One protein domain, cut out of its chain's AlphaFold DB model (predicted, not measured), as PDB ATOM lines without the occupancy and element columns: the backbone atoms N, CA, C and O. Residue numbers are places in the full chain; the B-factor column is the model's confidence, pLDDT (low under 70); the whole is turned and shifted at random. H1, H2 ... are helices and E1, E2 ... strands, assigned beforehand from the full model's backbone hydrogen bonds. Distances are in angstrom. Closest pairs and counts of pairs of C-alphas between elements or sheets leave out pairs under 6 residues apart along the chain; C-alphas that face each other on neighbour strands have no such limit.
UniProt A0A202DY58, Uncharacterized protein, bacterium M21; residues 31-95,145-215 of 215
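AT A GLANCE: This is residues 31 to 95 and 145 to 215 of the 215 residues of an uncharacterized protein of bacterium M21 (UniProt A0A202DY58). Picture two layers, one a strongly twisted sheet of six strands and the other the helices H1 and H3 covering one face of it, while the small H4 grazes the sheet near the first residues of H3. Short H2 is off the sheet, on the side away from H1 and H3. The 136 printed residues include, in chain order, E1 H1 E2 H2 E3 H3 E4 E5 H4 E6; the mixed sheet runs E2 E3 E1 E4 E6 E5, and the class is mixed, helices and strands. The whole is compact and rounded, with a radius of gyration of the C-alphas of 13.5 A and spans of 37 by 32 by 29 A.

HOW THE PARTS SIT: Start at E1, residues 31 to 38, antiparallel to E4, residues 168 to 176, with N 34 and O 172 within hydrogen-bond range at 2.9 A. E1 is also antiparallel to E3, residues 73 to 79, where N 35 and O 76 are 2.8 A apart. E3 is staggered: its residues 76 to 79 pair with antiparallel edge strand E2, residues 56 to 59, where N 58 and O 77 are 2.9 A apart. H1, residues 43 to 51, is on the sheet at a height of 7.3 A, over E3, only just slantwise at 32 degrees on the local plane; E1, H1 and E2 make a split strand-helix-strand unit, E3 between its strands, with a right-handed crossover. H2, residues 63 to 66, is only just not on the sheet, with 4 pairs of C-alphas within 10 A. H3, residues 150 to 163, is on the sheet at a height of 9.5 A. H1 and H3 touch, closest at C-alphas 49 and 160, 6.5 A apart, at a steep tilt of 46 degrees, opposite ways. E4 has E6, residues 209 to 214, as its antiparallel neighbour, with N 171 and O 211 2.9 A apart, and E6 has the edge strand E5, residues 188 to 193, as its parallel neighbour, with N 212 and O 190 2.8 A apart. H4, residues 198 to 203, only grazes the sheet and touches H3 residues 150 to 154 alone, closest at C-alphas 150 and 199, 5.2 A apart; E5, H4 and E6 make a strand-helix-strand unit, two parallel neighbours with a helix between, its crossover right-handed. In H1, H3 and H4 every O i to N i+4 pair is within hydrogen-bond range; H2 is too short for one.

IN THESE COORDINATES: Find C-alpha 31 at (243.504, 154.363, 187.624); from there E1 runs 23.8 A to residue 38. H3 begins at C-alpha 150, (233.931, 144.924, 181.810), and spans 19.7 A; E4 spans 24.9 A. E6 ends at C-alpha 214, (219.832, 152.809, 183.407).

THE WHOLE: The C-alphas of Lys 40 and Gly 95, the two farthest apart, are 37.6 A apart. Residues 96 to 144 are not printed, and C-alphas 95 and 145 are 20.1 A apart across the cut. The link from E4 to E5 is long, 11 residues. Confidence is under 70 at residue 95 and residues 145 to 147.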
ATOM      1  N   HIS A  31     244.933 154.448 187.913       89.38
ATOM      2  CA  HIS A  31     243.504 154.363 187.624       89.38
ATOM      3  C   HIS A  31     242.738 153.995 188.889       89.38
ATOM      4  O   HIS A  31     243.127 153.063 189.598       89.38
ATOM      5  N   TYR A  32     241.621 154.680 189.113       93.06
ATOM      6  CA  TYR A  32     240.598 154.229 190.048       93.06
ATOM      7  C   TYR A  32     239.224 154.296 189.397       93.06
ATOM      8  O   TYR A  32     238.878 155.246 188.682       93.06
ATOM      9  N   ILE A  33     238.439 153.264 189.664       95.25
ATOM     10  CA  ILE A  33     237.049 153.148 189.258       95.25
ATOM     11  C   ILE A  33     236.200 153.616 190.427       95.25
ATOM     12  O   ILE A  33     236.405 153.232 191.577       95.25
ATOM     13  N   THR A  34     235.239 154.477 190.134       96.69
ATOM     14  CA  THR A  34     234.358 155.066 191.139       96.69
ATOM     15  C   THR A  34     232.916 154.975 190.682       96.69
ATOM     16  O   THR A  34     232.635 154.869 189.486       96.69
ATOM     17  N   MET A  35     231.998 154.955 191.640       97.75
ATOM     18  CA  MET A  35     230.588 154.698 191.392       97.75
ATOM     19  C   MET A  35     229.705 155.774 191.999       97.75
ATOM     20  O   MET A  35     230.065 156.446 192.968       97.75
ATOM     21  N   VAL A  36     228.526 155.924 191.399       97.31
ATOM     22  CA  VAL A  36     227.483 156.840 191.849       97.31
ATOM     23  C   VAL A  36     226.166 156.092 192.004       97.31
ATOM     24  O   VAL A  36     225.740 155.376 191.100       97.31
ATOM     25  N   VAL A  37     225.483 156.294 193.126       97.31
ATOM     26  CA  VAL A  37     224.138 155.752 193.386       97.31
ATOM     27  C   VAL A  37     223.210 156.845 193.920       97.31
ATOM     28  O   VAL A  37     223.690 157.880 194.391       97.31
ATOM     29  N   PRO A  38     221.878 156.664 193.869       96.69
ATOM     30  CA  PRO A  38     220.954 157.571 194.540       96.69
ATOM     31  C   PRO A  38     221.261 157.725 196.040       96.69
ATOM     32  O   PRO A  38     221.571 156.767 196.734       96.69
ATOM     33  N   SER A  39     221.081 158.923 196.581       93.75
ATOM     34  CA  SER A  39     221.346 159.263 197.993       93.75
ATOM     35  C   SER A  39     220.484 158.540 199.018       93.75
ATOM     36  O   SER A  39     220.820 158.501 200.196       93.75
ATOM     37  N   LYS A  40     219.354 157.981 198.580       93.88
ATOM     38  CA  LYS A  40     218.494 157.148 199.424       93.88
ATOM     39  C   LYS A  40     219.003 155.712 199.537       93.88
ATOM     40  O   LYS A  40     218.440 154.949 200.314       93.88
ATOM     41  N   THR A  41     220.010 155.341 198.752       95.44
ATOM     42  CA  THR A  41     220.613 154.016 198.790       95.44
ATOM     43  C   THR A  41     221.474 153.877 200.039       95.44
ATOM     44  O   THR A  41     222.297 154.744 200.337       95.44
ATOM     45  N   SER A  42     221.299 152.775 200.766       95.44
ATOM     46  CA  SER A  42     222.140 152.458 201.913       95.44
ATOM     47  C   SER A  42     223.512 151.972 201.449       95.44
ATOM     48  O   SER A  42     223.617 150.931 200.800       95.44
ATOM     49  N   LEU A  43     224.581 152.693 201.809       94.75
ATOM     50  CA  LEU A  43     225.941 152.260 201.474       94.75
ATOM     51  C   LEU A  43     226.300 150.915 202.117       94.75
ATOM     52  O   LEU A  43     227.021 150.144 201.502       94.75
ATOM     53  N   SER A  44     225.756 150.576 203.290       95.75
ATOM     54  CA  SER A  44     226.003 149.259 203.894       95.75
ATOM     55  C   SER A  44     225.363 148.120 203.094       95.75
ATOM     56  O   SER A  44     225.891 147.014 203.059       95.75
ATOM     57  N   GLU A  45     224.228 148.374 202.433       96.31
ATOM     58  CA  GLU A  45     223.600 147.391 201.544       96.31
ATOM     59  C   GLU A  45     224.356 147.288 200.212       96.31
ATOM     60  O   GLU A  45     224.540 146.187 199.699       96.31
ATOM     61  N   CYS A  46     224.867 148.407 199.682       96.69
ATOM     62  CA  CYS A  46     225.798 148.371 198.552       96.69
ATOM     63  C   CYS A  46     227.056 147.565 198.885       96.69
ATOM     64  O   CYS A  46     227.495 146.765 198.064       96.69
ATOM     65  N   GLU A  47     227.628 147.753 200.075       96.56
ATOM     66  CA  GLU A  47     228.812 147.019 200.517       96.56
ATOM     67  C   GLU A  47     228.532 145.519 200.647       96.56
ATOM     68  O   GLU A  47     229.349 144.713 200.211       96.56
ATOM     69  N   ALA A  48     227.352 145.132 201.145       96.62
ATOM     70  CA  ALA A  48     226.939 143.732 201.180       96.62
ATOM     71  C   ALA A  48     226.925 143.106 199.773       96.62
ATOM     72  O   ALA A  48     227.510 142.043 199.581       96.62
ATOM     73  N   VAL A  49     226.349 143.791 198.777       96.75
ATOM     74  CA  VAL A  49     226.359 143.325 197.376       96.75
ATOM     75  C   VAL A  49     227.783 143.270 196.814       96.75
ATOM     76  O   VAL A  49     228.162 142.295 196.175       96.75
ATOM     77  N   LEU A  50     228.599 144.297 197.056       95.06
ATOM     78  CA  LEU A  50     229.978 144.366 196.560       95.06
ATOM     79  C   LEU A  50     230.902 143.317 197.193       95.06
ATOM     80  O   LEU A  50     231.879 142.905 196.561       95.06
ATOM     81  N   SER A  51     230.581 142.844 198.398       93.56
ATOM     82  CA  SER A  51     231.357 141.818 199.092       93.56
ATOM     83  C   SER A  51     231.359 140.472 198.356       93.56
ATOM     84  O   SER A  51     232.398 139.805 198.327       93.56
ATOM     85  N   ASP A  52     230.269 140.137 197.650       91.19
ATOM     86  CA  ASP A  52     230.177 138.958 196.773       91.19
ATOM     87  C   ASP A  52     231.165 139.037 195.595       91.19
ATOM     88  O   ASP A  52     231.579 138.019 195.039       91.19
ATOM     89  N   PHE A  53     231.606 140.251 195.256       89.69
ATOM     90  CA  PHE A  53     232.611 140.542 194.233       89.69
ATOM     91  C   PHE A  53     233.983 140.891 194.828       89.69
ATOM     92  O   PHE A  53     234.854 141.398 194.119       89.69
ATOM     93  N   HIS A  54     234.199 140.614 196.119       90.69
ATOM     94  CA  HIS A  54     235.437 140.899 196.851       90.69
ATOM     95  C   HIS A  54     235.836 142.383 196.871       90.69
ATOM     96  O   HIS A  54     237.029 142.705 196.867       90.69
ATOM     97  N   ARG A  55     234.848 143.282 196.909       92.31
ATOM     98  CA  ARG A  55     235.050 144.730 197.025       92.31
ATOM     99  C   ARG A  55     234.440 145.268 198.315       92.31
ATOM    100  O   ARG A  55     233.402 144.786 198.759       92.31
ATOM    101  N   SER A  56     235.078 146.279 198.893       93.38
ATOM    102  CA  SER A  56     234.528 147.081 199.992       93.38
ATOM    103  C   SER A  56     234.124 148.466 199.493       93.38
ATOM    104  O   SER A  56     234.370 148.813 198.335       93.38
ATOM    105  N   ILE A  57     233.509 149.280 200.350       94.31
ATOM    106  CA  ILE A  57     233.190 150.670 200.011       94.31
ATOM    107  C   ILE A  57     234.119 151.627 200.746       94.31
ATOM    108  O   ILE A  57     234.236 151.603 201.966       94.31
ATOM    109  N   GLU A  58     234.719 152.540 199.990       92.38
ATOM    110  CA  GLU A  58     235.320 153.756 200.520       92.38
ATOM    111  C   GLU A  58     234.487 154.952 200.053       92.38
ATOM    112  O   GLU A  58     234.422 155.269 198.864       92.38
ATOM    113  N   GLN A  59     233.805 155.620 200.983       88.44
ATOM    114  CA  GLN A  59     233.080 156.841 200.653       88.44
ATOM    115  C   GLN A  59     234.075 157.977 200.385       88.44
ATOM    116  O   GLN A  59     234.954 158.247 201.201       88.44
ATOM    117  N   LEU A  60     233.910 158.668 199.256       88.81
ATOM    118  CA  LEU A  60     234.819 159.730 198.837       88.81
ATOM    119  C   LEU A  60     234.192 161.105 199.074       88.81
ATOM    120  O   LEU A  60     233.178 161.437 198.468       88.81
ATOM    121  N   GLY A  61     234.835 161.927 199.904       86.88
ATOM    122  CA  GLY A  61     234.477 163.336 200.110       86.88
ATOM    123  C   GLY A  61     235.212 164.277 199.154       86.88
ATOM    124  O   GLY A  61     235.949 165.151 199.607       86.88
ATOM    125  N   ASN A  62     235.094 164.060 197.839       91.56
ATOM    126  CA  ASN A  62     235.760 164.906 196.845       91.56
ATOM    127  C   ASN A  62     234.881 166.102 196.454       91.56
ATOM    128  O   ASN A  62     233.968 165.984 195.636       91.56
ATOM    129  N   ILE A  63     235.223 167.285 196.974       89.50
ATOM    130  CA  ILE A  63     234.455 168.522 196.766       89.50
ATOM    131  C   ILE A  63     234.324 168.942 195.291       89.50
ATOM    132  O   ILE A  63     233.383 169.653 194.931       89.50
ATOM    133  N   HIS A  64     235.262 168.555 194.423       91.50
ATOM    134  CA  HIS A  64     235.206 168.878 192.996       91.50
ATOM    135  C   HIS A  64     234.200 167.990 192.263       91.50
ATOM    136  O   HIS A  64     233.419 168.485 191.447       91.50
ATOM    137  N   VAL A  65     234.164 166.706 192.622       92.12
ATOM    138  CA  VAL A  65     233.175 165.757 192.106       92.12
ATOM    139  C   VAL A  65     231.786 166.110 192.633       92.12
ATOM    140  O   VAL A  65     230.859 166.267 191.842       92.12
ATOM    141  N   GLU A  66     231.646 166.326 193.943       90.69
ATOM    142  CA  GLU A  66     230.368 166.628 194.606       90.69
ATOM    143  C   GLU A  66     229.652 167.850 194.020       90.69
ATOM    144  O   GLU A  66     228.431 167.845 193.891       90.69
ATOM    145  N   LYS A  67     230.398 168.879 193.598       89.75
ATOM    146  CA  LYS A  67     229.837 170.067 192.925       89.75
ATOM    147  C   LYS A  67     229.213 169.766 191.560       89.75
ATOM    148  O   LYS A  67     228.383 170.544 191.096       89.75
ATOM    149  N   THR A  68     229.639 168.685 190.918       90.19
ATOM    150  CA  THR A  68     229.212 168.280 189.571       90.19
ATOM    151  C   THR A  68     228.149 167.173 189.618       90.19
ATOM    152  O   THR A  68     227.400 166.979 188.656       90.19
ATOM    153  N   LEU A  69     228.044 166.450 190.737       91.25
ATOM    154  CA  LEU A  69     226.988 165.464 190.962       91.25
ATOM    155  C   LEU A  69     225.603 166.116 190.972       91.25
ATOM    156  O   LEU A  69     225.420 167.277 191.345       91.25
ATOM    157  N   LYS A  70     224.588 165.343 190.579       90.81
ATOM    158  CA  LYS A  70     223.202 165.780 190.742       90.81
ATOM    159  C   LYS A  70     222.847 165.766 192.223       90.81
ATOM    160  O   LYS A  70     223.306 164.917 192.983       90.81
ATOM    161  N   SER A  71     221.954 166.674 192.615       86.69
ATOM    162  CA  SER A  71     221.389 166.659 193.963       86.69
ATOM    163  C   SER A  71     220.809 165.280 194.274       86.69
ATOM    164  O   SER A  71     219.953 164.778 193.544       86.69
ATOM    165  N   GLY A  72     221.249 164.701 195.387       89.62
ATOM    166  CA  GLY A  72     220.792 163.395 195.831       89.62
ATOM    167  C   GLY A  72     221.508 162.216 195.174       89.62
ATOM    168  O   GLY A  72     220.887 161.164 195.038       89.62
ATOM    169  N   GLU A  73     222.778 162.369 194.813       94.81
ATOM    170  CA  GLU A  73     223.701 161.293 194.440       94.81
ATOM    171  C   GLU A  73     224.759 161.088 195.542       94.81
ATOM    172  O   GLU A  73     225.154 162.044 196.207       94.81
ATOM    173  N   ILE A  74     225.209 159.846 195.736       95.12
ATOM    174  CA  ILE A  74     226.359 159.491 196.579       95.12
ATOM    175  C   ILE A  74     227.478 158.990 195.678       95.12
ATOM    176  O   ILE A  74     227.225 158.175 194.793       95.12
ATOM    177  N   TYR A  75     228.701 159.446 195.946       95.69
ATOM    178  CA  TYR A  75     229.919 159.047 195.253       95.69
ATOM    179  C   TYR A  75     230.826 158.223 196.164       95.69
ATOM    180  O   TYR A  75     231.070 158.590 197.316       95.69
ATOM    181  N   PHE A  76     231.310 157.096 195.657       96.25
ATOM    182  CA  PHE A  76     232.166 156.195 196.420       96.25
ATOM    183  C   PHE A  76     233.118 155.414 195.514       96.25
ATOM    184  O   PHE A  76     232.894 155.265 194.309       96.25
ATOM    185  N   HIS A  77     234.185 154.897 196.108       95.38
ATOM    186  CA  HIS A  77     235.107 153.968 195.483       95.38
ATOM    187  C   HIS A  77     234.769 152.529 195.917       95.38
ATOM    188  O   HIS A  77     234.816 152.225 197.113       95.38
ATOM    189  N   PRO A  78     234.401 151.635 194.982       93.75
ATOM    190  CA  PRO A  78     234.319 150.198 195.237       93.75
ATOM    191  C   PRO A  78     235.735 149.599 195.339       93.75
ATOM    192  O   PRO A  78     236.282 149.060 194.370       93.75
ATOM    193  N   ALA A  79     236.331 149.726 196.521       85.88
ATOM    194  CA  ALA A  79     237.724 149.410 196.787       85.88
ATOM    195  C   ALA A  79     238.038 147.917 196.619       85.88
ATOM    196  O   ALA A  79     237.389 147.045 197.202       85.88
ATOM    197  N   GLY A  80     239.063 147.640 195.812       81.38
ATOM    198  CA  GLY A  80     239.746 146.350 195.749       81.38
ATOM    199  C   GLY A  80     240.964 146.309 196.680       81.38
ATOM    200  O   GLY A  80     241.125 147.142 197.568       81.38
ATOM    201  N   LYS A  81     241.857 145.334 196.471       72.94
ATOM    202  CA  LYS A  81     243.114 145.232 197.240       72.94
ATOM    203  C   LYS A  81     244.171 146.260 196.821       72.94
ATOM    204  O   LYS A  81     244.987 146.648 197.648       72.94
ATOM    205  N   ASP A  82     244.138 146.675 195.557       78.00
ATOM    206  CA  ASP A  82     245.095 147.572 194.910       78.00
ATOM    207  C   ASP A  82     244.340 148.593 194.034       78.00
ATOM    208  O   ASP A  82     243.118 148.519 193.903       78.00
ATOM    209  N   CYS A  83     245.055 149.542 193.419       84.12
ATOM    210  CA  CYS A  83     244.481 150.436 192.405       84.12
ATOM    211  C   CYS A  83     243.981 149.665 191.170       84.12
ATOM    212  O   CYS A  83     244.519 148.609 190.837       84.12
ATOM    213  N   ASP A  84     243.067 150.256 190.399       86.88
ATOM    214  CA  ASP A  84     242.503 149.667 189.173       86.88
ATOM    215  C   ASP A  84     243.429 149.816 187.941       86.88
ATOM    216  O   ASP A  84     242.995 149.741 186.787       86.88
ATOM    217  N   CYS A  85     244.728 150.036 188.162       82.25
ATOM    218  CA  CYS A  85     245.732 150.073 187.102       82.25
ATOM    219  C   CYS A  85     245.737 148.770 186.304       82.25
ATOM    220  O   CYS A  85     245.824 147.678 186.860       82.25
ATOM    221  N   GLY A  86     245.696 148.892 184.977       75.75
ATOM    222  CA  GLY A  86     245.588 147.733 184.089       75.75
ATOM    223  C   GLY A  86     244.155 147.236 183.886       75.75
ATOM    224  O   GLY A  86     243.973 146.230 183.205       75.75
ATOM    225  N   THR A  87     243.143 147.948 184.402       83.81
ATOM    226  CA  THR A  87     241.735 147.653 184.109       83.81
ATOM    227  C   THR A  87     241.462 147.571 182.605       83.81
ATOM    228  O   THR A  87     242.008 148.334 181.796       83.81
ATOM    229  N   ALA A  88     240.577 146.651 182.227       84.06
ATOM    230  CA  ALA A  88     240.095 146.512 180.859       84.06
ATOM    231  C   ALA A  88     238.983 147.524 180.508       84.06
ATOM    232  O   ALA A  88     238.732 147.750 179.321       84.06
ATOM    233  N   LEU A  89     238.379 148.201 181.496       88.31
ATOM    234  CA  LEU A  89     237.449 149.313 181.261       88.31
ATOM    235  C   LEU A  89     238.129 150.409 180.446       88.31
ATOM    236  O   LEU A  89     239.214 150.836 180.818       88.31
ATOM    237  N   GLY A  90     237.534 150.860 179.346       86.12
ATOM    238  CA  GLY A  90     238.076 151.899 178.460       86.12
ATOM    239  C   GLY A  90     239.344 151.486 177.702       86.12
ATOM    240  O   GLY A  90     239.955 152.308 177.019       86.12
ATOM    241  N   SER A  91     239.780 150.227 177.811       80.75
ATOM    242  CA  SER A  91     241.057 149.770 177.251       80.75
ATOM    243  C   SER A  91     241.099 149.791 175.725       80.75
ATOM    244  O   SER A  91     242.180 149.995 175.163       80.75
ATOM    245  N   LEU A  92     239.950 149.628 175.056       74.44
ATOM    246  CA  LEU A  92     239.851 149.730 173.598       74.44
ATOM    247  C   LEU A  92     239.931 151.187 173.135       74.44
ATOM    248  O   LEU A  92     240.529 151.462 172.100       74.44
ATOM    249  N   ARG A  93     239.457 152.135 173.952       74.38
ATOM    250  CA  ARG A  93     239.588 153.571 173.677       74.38
ATOM    251  C   ARG A  93     240.985 154.105 173.994       74.38
ATOM    252  O   ARG A  93     241.583 154.783 173.167       74.38
ATOM    253  N   ARG A  94     241.590 153.668 175.105       73.50
ATOM    254  CA  ARG A  94     243.032 153.854 175.392       73.50
ATOM    255  C   ARG A  94     243.948 153.097 174.416       73.50
ATOM    256  O   ARG A  94     245.172 153.196 174.476       73.50
ATOM    257  N   GLY A  95     243.391 152.209 173.593       50.75
ATOM    258  CA  GLY A  95     244.081 151.556 172.479       50.75
ATOM    259  C   GLY A  95     244.291 152.494 171.298       50.75
ATOM    260  O   GLY A  95     245.347 152.434 170.676       50.75
ATOM    261  N   GLU A 145     239.713 138.043 188.649       61.78
ATOM    262  CA  GLU A 145     240.147 138.729 187.428       61.78
ATOM    263  C   GLU A 145     238.958 139.028 186.502       61.78
ATOM    264  O   GLU A 145     238.921 140.110 185.923       61.78
ATOM    265  N   ARG A 146     237.947 138.144 186.437       64.38
ATOM    266  CA  ARG A 146     236.690 138.429 185.716       64.38
ATOM    267  C   ARG A 146     235.913 139.570 186.358       64.38
ATOM    268  O   ARG A 146     235.452 140.458 185.668       64.38
ATOM    269  N   ALA A 147     235.837 139.624 187.689       60.31
ATOM    270  CA  ALA A 147     235.202 140.738 188.404       60.31
ATOM    271  C   ALA A 147     235.890 142.108 188.177       60.31
ATOM    272  O   ALA A 147     235.349 143.147 188.560       60.31
ATOM    273  N   ASN A 148     237.090 142.118 187.587       71.75
ATOM    274  CA  ASN A 148     237.825 143.320 187.195       71.75
ATOM    275  C   ASN A 148     237.730 143.628 185.687       71.75
ATOM    276  O   ASN A 148     238.211 144.682 185.257       71.75
ATOM    277  N   ASP A 149     237.121 142.748 184.887       82.00
ATOM    278  CA  ASP A 149     236.839 142.981 183.470       82.00
ATOM    279  C   ASP A 149     235.478 143.692 183.273       82.00
ATOM    280  O   ASP A 149     234.688 143.807 184.218       82.00
ATOM    281  N   PRO A 150     235.189 144.231 182.074       86.00
ATOM    282  CA  PRO A 150     233.931 144.924 181.810       86.00
ATOM    283  C   PRO A 150     232.677 144.079 182.052       86.00
ATOM    284  O   PRO A 150     231.661 144.635 182.458       86.00
ATOM    285  N   ASP A 151     232.729 142.761 181.861       83.62
ATOM    286  CA  ASP A 151     231.590 141.867 182.093       83.62
ATOM    287  C   ASP A 151     231.375 141.627 183.598       83.62
ATOM    288  O   ASP A 151     230.238 141.579 184.083       83.62
ATOM    289  N   GLY A 152     232.455 141.575 184.379       89.00
ATOM    290  CA  GLY A 152     232.419 141.638 185.836       89.00
ATOM    291  C   GLY A 152     231.779 142.926 186.344       89.00
ATOM    292  O   GLY A 152     230.905 142.880 187.209       89.00
ATOM    293  N   TRP A 153     232.134 144.072 185.761       94.38
ATOM    294  CA  TRP A 153     231.498 145.351 186.091       94.38
ATOM    295  C   TRP A 153     230.023 145.404 185.685       94.38
ATOM    296  O   TRP A 153     229.213 145.904 186.466       94.38
ATOM    297  N   CYS A 154     229.638 144.833 184.539       93.12
ATOM    298  CA  CYS A 154     228.226 144.641 184.184       93.12
ATOM    299  C   CYS A 154     227.488 143.830 185.255       93.12
ATOM    300  O   CYS A 154     226.381 144.194 185.648       93.12
ATOM    301  N   SER A 155     228.120 142.767 185.759       93.62
ATOM    302  CA  SER A 155     227.543 141.887 186.781       93.62
ATOM    303  C   SER A 155     227.369 142.610 188.122       93.62
ATOM    304  O   SER A 155     226.313 142.507 188.739       93.62
ATOM    305  N   ILE A 156     228.359 143.409 188.537       96.06
ATOM    306  CA  ILE A 156     228.284 144.264 189.735       96.06
ATOM    307  C   ILE A 156     227.148 145.286 189.605       96.06
ATOM    308  O   ILE A 156     226.346 145.456 190.523       96.06
ATOM    309  N   ILE A 157     227.064 145.972 188.462       97.38
ATOM    310  CA  ILE A 157     226.043 146.994 188.209       97.38
ATOM    311  C   ILE A 157     224.644 146.371 188.193       97.38
ATOM    312  O   ILE A 157     223.735 146.911 188.826       97.38
ATOM    313  N   GLY A 158     224.484 145.228 187.523       96.75
ATOM    314  CA  GLY A 158     223.241 144.461 187.510       96.75
ATOM    315  C   GLY A 158     222.822 144.039 188.916       96.75
ATOM    316  O   GLY A 158     221.707 144.346 189.331       96.75
ATOM    317  N   ALA A 159     223.738 143.455 189.694       96.88
ATOM    318  CA  ALA A 159     223.474 143.045 191.071       96.88
ATOM    319  C   ALA A 159     223.035 144.226 191.955       96.88
ATOM    320  O   ALA A 159     222.032 144.135 192.661       96.88
ATOM    321  N   LEU A 160     223.710 145.376 191.867       97.50
ATOM    322  CA  LEU A 160     223.308 146.582 192.601       97.50
ATOM    323  C   LEU A 160     221.898 147.054 192.208       97.50
ATOM    324  O   LEU A 160     221.105 147.410 193.081       97.50
ATOM    325  N   GLN A 161     221.557 147.062 190.917       97.31
ATOM    326  CA  GLN A 161     220.232 147.490 190.451       97.31
ATOM    327  C   GLN A 161     219.114 146.498 190.778       97.31
ATOM    328  O   GLN A 161     217.976 146.906 191.028       97.31
ATOM    329  N   GLU A 162     219.400 145.202 190.750       96.69
ATOM    330  CA  GLU A 162     218.433 144.151 191.044       96.69
ATOM    331  C   GLU A 162     218.185 144.023 192.542       96.69
ATOM    332  O   GLU A 162     217.040 144.162 192.975       96.69
ATOM    333  N   THR A 163     219.240 143.837 193.336       96.88
ATOM    334  CA  THR A 163     219.137 143.593 194.780       96.88
ATOM    335  C   THR A 163     218.609 144.809 195.531       96.88
ATOM    336  O   THR A 163     217.792 144.659 196.435       96.88
ATOM    337  N   LEU A 164     219.034 146.018 195.148       96.44
ATOM    338  CA  LEU A 164     218.665 147.255 195.849       96.44
ATOM    339  C   LEU A 164     217.551 148.038 195.138       96.44
ATOM    340  O   LEU A 164     217.183 149.131 195.566       96.44
ATOM    341  N   GLY A 165     217.015 147.514 194.029       95.75
ATOM    342  CA  GLY A 165     215.947 148.165 193.266       95.75
ATOM    343  C   GLY A 165     216.342 149.527 192.681       95.75
ATOM    344  O   GLY A 165     215.488 150.408 192.528       95.75
ATOM    345  N   LEU A 166     217.627 149.737 192.377       96.25
ATOM    346  CA  LEU A 166     218.115 151.011 191.848       96.25
ATOM    347  C   LEU A 166     217.680 151.185 190.394       96.25
ATOM    348  O   LEU A 166     217.814 150.286 189.570       96.25
ATOM    349  N   LYS A 167     217.197 152.387 190.068       95.12
ATOM    350  CA  LYS A 167     216.852 152.754 188.683       95.12
ATOM    351  C   LYS A 167     218.081 153.010 187.817       95.12
ATOM    352  O   LYS A 167     217.998 152.925 186.598       95.12
ATOM    353  N   TYR A 168     219.183 153.393 188.455       96.88
ATOM    354  CA  TYR A 168     220.442 153.628 187.783       96.88
ATOM    355  C   TYR A 168     221.620 153.419 188.728       96.88
ATOM    356  O   TYR A 168     221.486 153.546 189.947       96.88
ATOM    357  N   VAL A 169     222.780 153.164 188.132       98.06
ATOM    358  CA  VAL A 169     224.089 153.158 188.790       98.06
ATOM    359  C   VAL A 169     225.071 153.858 187.859       98.06
ATOM    360  O   VAL A 169     225.109 153.577 186.664       98.06
ATOM    361  N   GLY A 170     225.831 154.808 188.385       97.69
ATOM    362  CA  GLY A 170     226.911 155.468 187.669       97.69
ATOM    363  C   GLY A 170     228.237 154.747 187.882       97.69
ATOM    364  O   GLY A 170     228.526 154.326 188.999       97.69
ATOM    365  N   ILE A 171     229.051 154.653 186.835       98.06
ATOM    366  CA  ILE A 171     230.442 154.194 186.895       98.06
ATOM    367  C   ILE A 171     231.342 155.181 186.146       98.06
ATOM    368  O   ILE A 171     230.986 155.671 185.074       98.06
ATOM    369  N   MET A 172     232.493 155.505 186.725       96.81
ATOM    370  CA  MET A 172     233.476 156.421 186.154       96.81
ATOM    371  C   MET A 172     234.880 155.862 186.337       96.81
ATOM    372  O   MET A 172     235.242 155.408 187.424       96.81
ATOM    373  N   LEU A 173     235.672 155.947 185.273       94.88
ATOM    374  CA  LEU A 173     237.100 155.672 185.288       94.88
ATOM    375  C   LEU A 173     237.852 157.003 185.247       94.88
ATOM    376  O   LEU A 173     237.591 157.822 184.367       94.88
ATOM    377  N   HIS A 174     238.787 157.204 186.173       93.75
ATOM    378  CA  HIS A 174     239.659 158.377 186.180       93.75
ATOM    379  C   HIS A 174     241.117 157.965 186.412       93.75
ATOM    380  O   HIS A 174     241.398 157.002 187.135       93.75
ATOM    381  N   TRP A 175     242.034 158.681 185.763       90.31
ATOM    382  CA  TRP A 175     243.472 158.578 185.984       90.31
ATOM    383  C   TRP A 175     243.891 159.618 187.018       90.31
ATOM    384  O   TRP A 175     244.032 160.795 186.695       90.31
ATOM    385  N   TYR A 176     244.091 159.163 188.250       87.69
ATOM    386  CA  TYR A 176     244.418 160.024 189.374       87.69
ATOM    387  C   TYR A 176     245.906 160.338 189.389       87.69
ATOM    388  O   TYR A 176     246.740 159.425 189.406       87.69
ATOM    389  N   GLY A 177     246.242 161.624 189.419       79.94
ATOM    390  CA  GLY A 177     247.579 162.116 189.722       79.94
ATOM    391  C   GLY A 177     247.782 162.553 191.169       79.94
ATOM    392  O   GLY A 177     248.925 162.776 191.562       79.94
ATOM    393  N   GLY A 178     246.706 162.651 191.953       81.62
ATOM    394  CA  GLY A 178     246.714 162.987 193.374       81.62
ATOM    395  C   GLY A 178     245.793 162.082 194.199       81.62
ATOM    396  O   GLY A 178     245.424 160.979 193.796       81.62
ATOM    397  N   GLY A 179     245.430 162.529 195.403       84.25
ATOM    398  CA  GLY A 179     244.539 161.772 196.288       84.25
ATOM    399  C   GLY A 179     243.081 161.763 195.811       84.25
ATOM    400  O   GLY A 179     242.540 162.821 195.472       84.25
ATOM    401  N   MET A 180     242.413 160.602 195.890       85.69
ATOM    402  CA  MET A 180     241.031 160.407 195.412       85.69
ATOM    403  C   MET A 180     240.014 161.407 195.985       85.69
ATOM    404  O   MET A 180     239.074 161.816 195.303       85.69
ATOM    405  N   SER A 181     240.212 161.849 197.229       87.50
ATOM    406  CA  SER A 181     239.323 162.803 197.906       87.50
ATOM    407  C   SER A 181     239.622 164.276 197.598       87.50
ATOM    408  O   SER A 181     238.876 165.146 198.034       87.50
ATOM    409  N   SER A 182     240.712 164.587 196.897       85.69
ATOM    410  CA  SER A 182     241.197 165.970 196.735       85.69
ATOM    411  C   SER A 182     241.473 166.381 195.293       85.69
ATOM    412  O   SER A 182     241.529 167.574 195.003       85.69
ATOM    413  N   GLU A 183     241.655 165.417 194.392       88.69
ATOM    414  CA  GLU A 183     241.958 165.699 192.996       88.69
ATOM    415  C   GLU A 183     240.809 166.442 192.312       88.69
ATOM    416  O   GLU A 183     239.627 166.147 192.512       88.69
ATOM    417  N   LYS A 184     241.166 167.439 191.503       91.44
ATOM    418  CA  LYS A 184     240.195 168.191 190.724       91.44
ATOM    419  C   LYS A 184     239.799 167.371 189.498       91.44
ATOM    420  O   LYS A 184     240.544 167.327 188.526       91.44
ATOM    421  N   ILE A 185     238.594 166.815 189.538       91.81
ATOM    422  CA  ILE A 185     238.014 166.038 188.442       91.81
ATOM    423  C   ILE A 185     236.872 166.842 187.824       91.81
ATOM    424  O   ILE A 185     235.928 167.231 188.514       91.81
ATOM    425  N   GLU A 186     236.960 167.090 186.523       91.31
ATOM    426  CA  GLU A 186     235.861 167.608 185.710       91.31
ATOM    427  C   GLU A 186     235.395 166.468 184.812       91.31
ATOM    428  O   GLU A 186     236.210 165.893 184.101       91.31
ATOM    429  N   PHE A 187     234.108 166.119 184.858       94.12
ATOM    430  CA  PHE A 187     233.591 164.981 184.101       94.12
ATOM    431  C   PHE A 187     232.294 165.306 183.367       94.12
ATOM    432  O   PHE A 187     231.508 166.164 183.778       94.12
ATOM    433  N   THR A 188     232.050 164.579 182.277       95.25
ATOM    434  CA  THR A 188     230.778 164.614 181.542       95.25
ATOM    435  C   THR A 188     229.905 163.411 181.892       95.25
ATOM    436  O   THR A 188     230.306 162.534 182.655       95.25
ATOM    437  N   ARG A 189     228.669 163.359 181.385       95.81
ATOM    438  CA  ARG A 189     227.729 162.275 181.697       95.81
ATOM    439  C   ARG A 189     227.167 161.674 180.424       95.81
ATOM    440  O   ARG A 189     226.721 162.406 179.544       95.81
ATOM    441  N   CYS A 190     227.109 160.350 180.383       95.38
ATOM    442  CA  CYS A 190     226.487 159.599 179.302       95.38
ATOM    443  C   CYS A 190     225.528 158.566 179.895       95.38
ATOM    444  O   CYS A 190     225.887 157.867 180.837       95.38
ATOM    445  N   ASN A 191     224.304 158.479 179.371       96.31
ATOM    446  CA  ASN A 191     223.367 157.436 179.780       96.31
ATOM    447  C   ASN A 191     223.570 156.211 178.891       96.31
ATOM    448  O   ASN A 191     223.600 156.344 177.668       96.31
ATOM    449  N   VAL A 192     223.643 155.032 179.500       95.00
ATOM    450  CA  VAL A 192     223.733 153.754 178.785       95.00
ATOM    451  C   VAL A 192     222.701 152.773 179.348       95.00
ATOM    452  O   VAL A 192     222.409 152.836 180.541       95.00
ATOM    453  N   PRO A 193     222.092 151.907 178.528       94.31
ATOM    454  CA  PRO A 193     221.177 150.879 179.019       94.31
ATOM    455  C   PRO A 193     221.929 149.735 179.719       94.31
ATOM    456  O   PRO A 193     223.078 149.441 179.382       94.31
ATOM    457  N   LEU A 194     221.272 149.076 180.676       92.94
ATOM    458  CA  LEU A 194     221.682 147.780 181.220       92.94
ATOM    459  C   LEU A 194     221.210 146.670 180.270       92.94
ATOM    460  O   LEU A 194     220.188 146.028 180.497       92.94
ATOM    461  N   ASP A 195     221.937 146.478 179.174       89.44
ATOM    462  CA  ASP A 195     221.649 145.458 178.164       89.44
ATOM    463  C   ASP A 195     222.923 144.711 177.732       89.44
ATOM    464  O   ASP A 195     224.015 144.924 178.271       89.44
ATOM    465  N   GLU A 196     222.805 143.833 176.735       73.94
ATOM    466  CA  GLU A 196     223.924 143.046 176.211       73.94
ATOM    467  C   GLU A 196     225.072 143.889 175.624       73.94
ATOM    468  O   GLU A 196     226.158 143.367 175.364       73.94
ATOM    469  N   LYS A 197     224.870 145.194 175.409       80.06
ATOM    470  CA  LYS A 197     225.870 146.111 174.852       80.06
ATOM    471  C   LYS A 197     226.634 146.863 175.931       80.06
ATOM    472  O   LYS A 197     227.637 147.499 175.592       80.06
ATOM    473  N   LEU A 198     226.221 146.786 177.200       87.50
ATOM    474  CA  LEU A 198     226.891 147.487 178.297       87.50
ATOM    475  C   LEU A 198     228.372 147.105 178.386       87.50
ATOM    476  O   LEU A 198     229.215 147.994 178.467       87.50
ATOM    477  N   GLY A 199     228.705 145.816 178.273       82.25
ATOM    478  CA  GLY A 199     230.097 145.355 178.293       82.25
ATOM    479  C   GLY A 199     230.933 146.037 177.210       82.25
ATOM    480  O   GLY A 199     231.990 146.602 177.490       82.25
ATOM    481  N   ASN A 200     230.413 146.108 175.980       80.06
ATOM    482  CA  ASN A 200     231.077 146.812 174.883       80.06
ATOM    483  C   ASN A 200     231.205 148.325 175.138       80.06
ATOM    484  O   ASN A 200     232.246 148.909 174.829       80.06
ATOM    485  N   ALA A 201     230.184 148.963 175.718       85.94
ATOM    486  CA  ALA A 201     230.248 150.371 176.107       85.94
ATOM    487  C   ALA A 201     231.329 150.614 177.173       85.94
ATOM    488  O   ALA A 201     232.076 151.584 177.072       85.94
ATOM    489  N   LEU A 202     231.465 149.703 178.136       88.94
ATOM    490  CA  LEU A 202     232.485 149.735 179.180       88.94
ATOM    491  C   LEU A 202     233.897 149.476 178.633       88.94
ATOM    492  O   LEU A 202     234.838 150.149 179.046       88.94
ATOM    493  N   TYR A 203     234.076 148.596 177.644       83.88
ATOM    494  CA  TYR A 203     235.358 148.445 176.934       83.88
ATOM    495  C   TYR A 203     235.800 149.732 176.217       83.88
ATOM    496  O   TYR A 203     236.998 150.017 176.135       83.88
ATOM    497  N   HIS A 204     234.840 150.510 175.712       85.62
ATOM    498  CA  HIS A 204     235.069 151.765 174.991       85.62
ATOM    499  C   HIS A 204     234.880 153.006 175.865       85.62
ATOM    500  O   HIS A 204     234.873 154.116 175.330       85.62
ATOM    501  N   MET A 205     234.710 152.843 177.181       91.31
ATOM    502  CA  MET A 205     234.336 153.972 178.017       91.31
ATOM    503  C   MET A 205     235.410 155.057 178.035       91.31
ATOM    504  O   MET A 205     236.612 154.777 178.026       91.31
ATOM    505  N   GLU A 206     234.955 156.302 178.051       91.75
ATOM    506  CA  GLU A 206     235.822 157.461 178.193       91.75
ATOM    507  C   GLU A 206     236.264 157.620 179.652       91.75
ATOM    508  O   GLU A 206     235.456 157.468 180.572       91.75
ATOM    509  N   GLU A 207     237.535 157.966 179.861       92.50
ATOM    510  CA  GLU A 207     237.947 158.556 181.136       92.50
ATOM    511  C   GLU A 207     237.195 159.879 181.340       92.50
ATOM    512  O   GLU A 207     236.753 160.511 180.376       92.50
ATOM    513  N   ASP A 208     237.008 160.281 182.595       94.88
ATOM    514  CA  ASP A 208     236.349 161.548 182.955       94.88
ATOM    515  C   ASP A 208     234.920 161.662 182.410       94.88
ATOM    516  O   ASP A 208     234.387 162.737 182.128       94.88
ATOM    517  N   THR A 209     234.267 160.514 182.258       96.00
ATOM    518  CA  THR A 209     232.860 160.428 181.897       96.00
ATOM    519  C   THR A 209     232.162 159.468 182.840       96.00
ATOM    520  O   THR A 209     232.552 158.312 182.998       96.00
ATOM    521  N   LEU A 210     231.103 159.956 183.475       97.38
ATOM    522  CA  LEU A 210     230.226 159.152 184.307       97.38
ATOM    523  C   LEU A 210     229.196 158.459 183.411       97.38
ATOM    524  O   LEU A 210     228.256 159.091 182.910       97.38
ATOM    525  N   TYR A 211     229.373 157.154 183.234       97.94
ATOM    526  CA  TYR A 211     228.439 156.282 182.534       97.94
ATOM    527  C   TYR A 211     227.307 155.935 183.491       97.94
ATOM    528  O   TYR A 211     227.481 155.167 184.433       97.94
ATOM    529  N   VAL A 212     226.146 156.548 183.279       97.69
ATOM    530  CA  VAL A 212     224.948 156.338 184.086       97.69
ATOM    531  C   VAL A 212     224.153 155.197 183.467       97.69
ATOM    532  O   VAL A 212     223.372 155.402 182.534       97.69
ATOM    533  N   VAL A 213     224.363 153.994 183.989       97.62
ATOM    534  CA  VAL A 213     223.671 152.789 183.542       97.62
ATOM    535  C   VAL A 213     222.232 152.834 184.037       97.62
ATOM    536  O   VAL A 213     222.008 152.910 185.242       97.62
ATOM    537  N   GLN A 214     221.268 152.821 183.124       94.94
ATOM    538  CA  GLN A 214     219.832 152.809 183.407       94.94
ATOM    539  C   GLN A 214     219.288 151.387 183.284       94.94
ATOM    540  O   GLN A 214     219.738 150.640 182.418       94.94
ATOM    541  N   LYS A 215     218.318 151.049 184.128       85.69
ATOM    542  CA  LYS A 215     217.568 149.793 184.031       85.69
ATOM    543  C   LYS A 215     216.610 149.773 182.839       85.69
ATOM    544  O   LYS A 215     216.102 150.863 182.481       85.69
TER     545      LYS A 215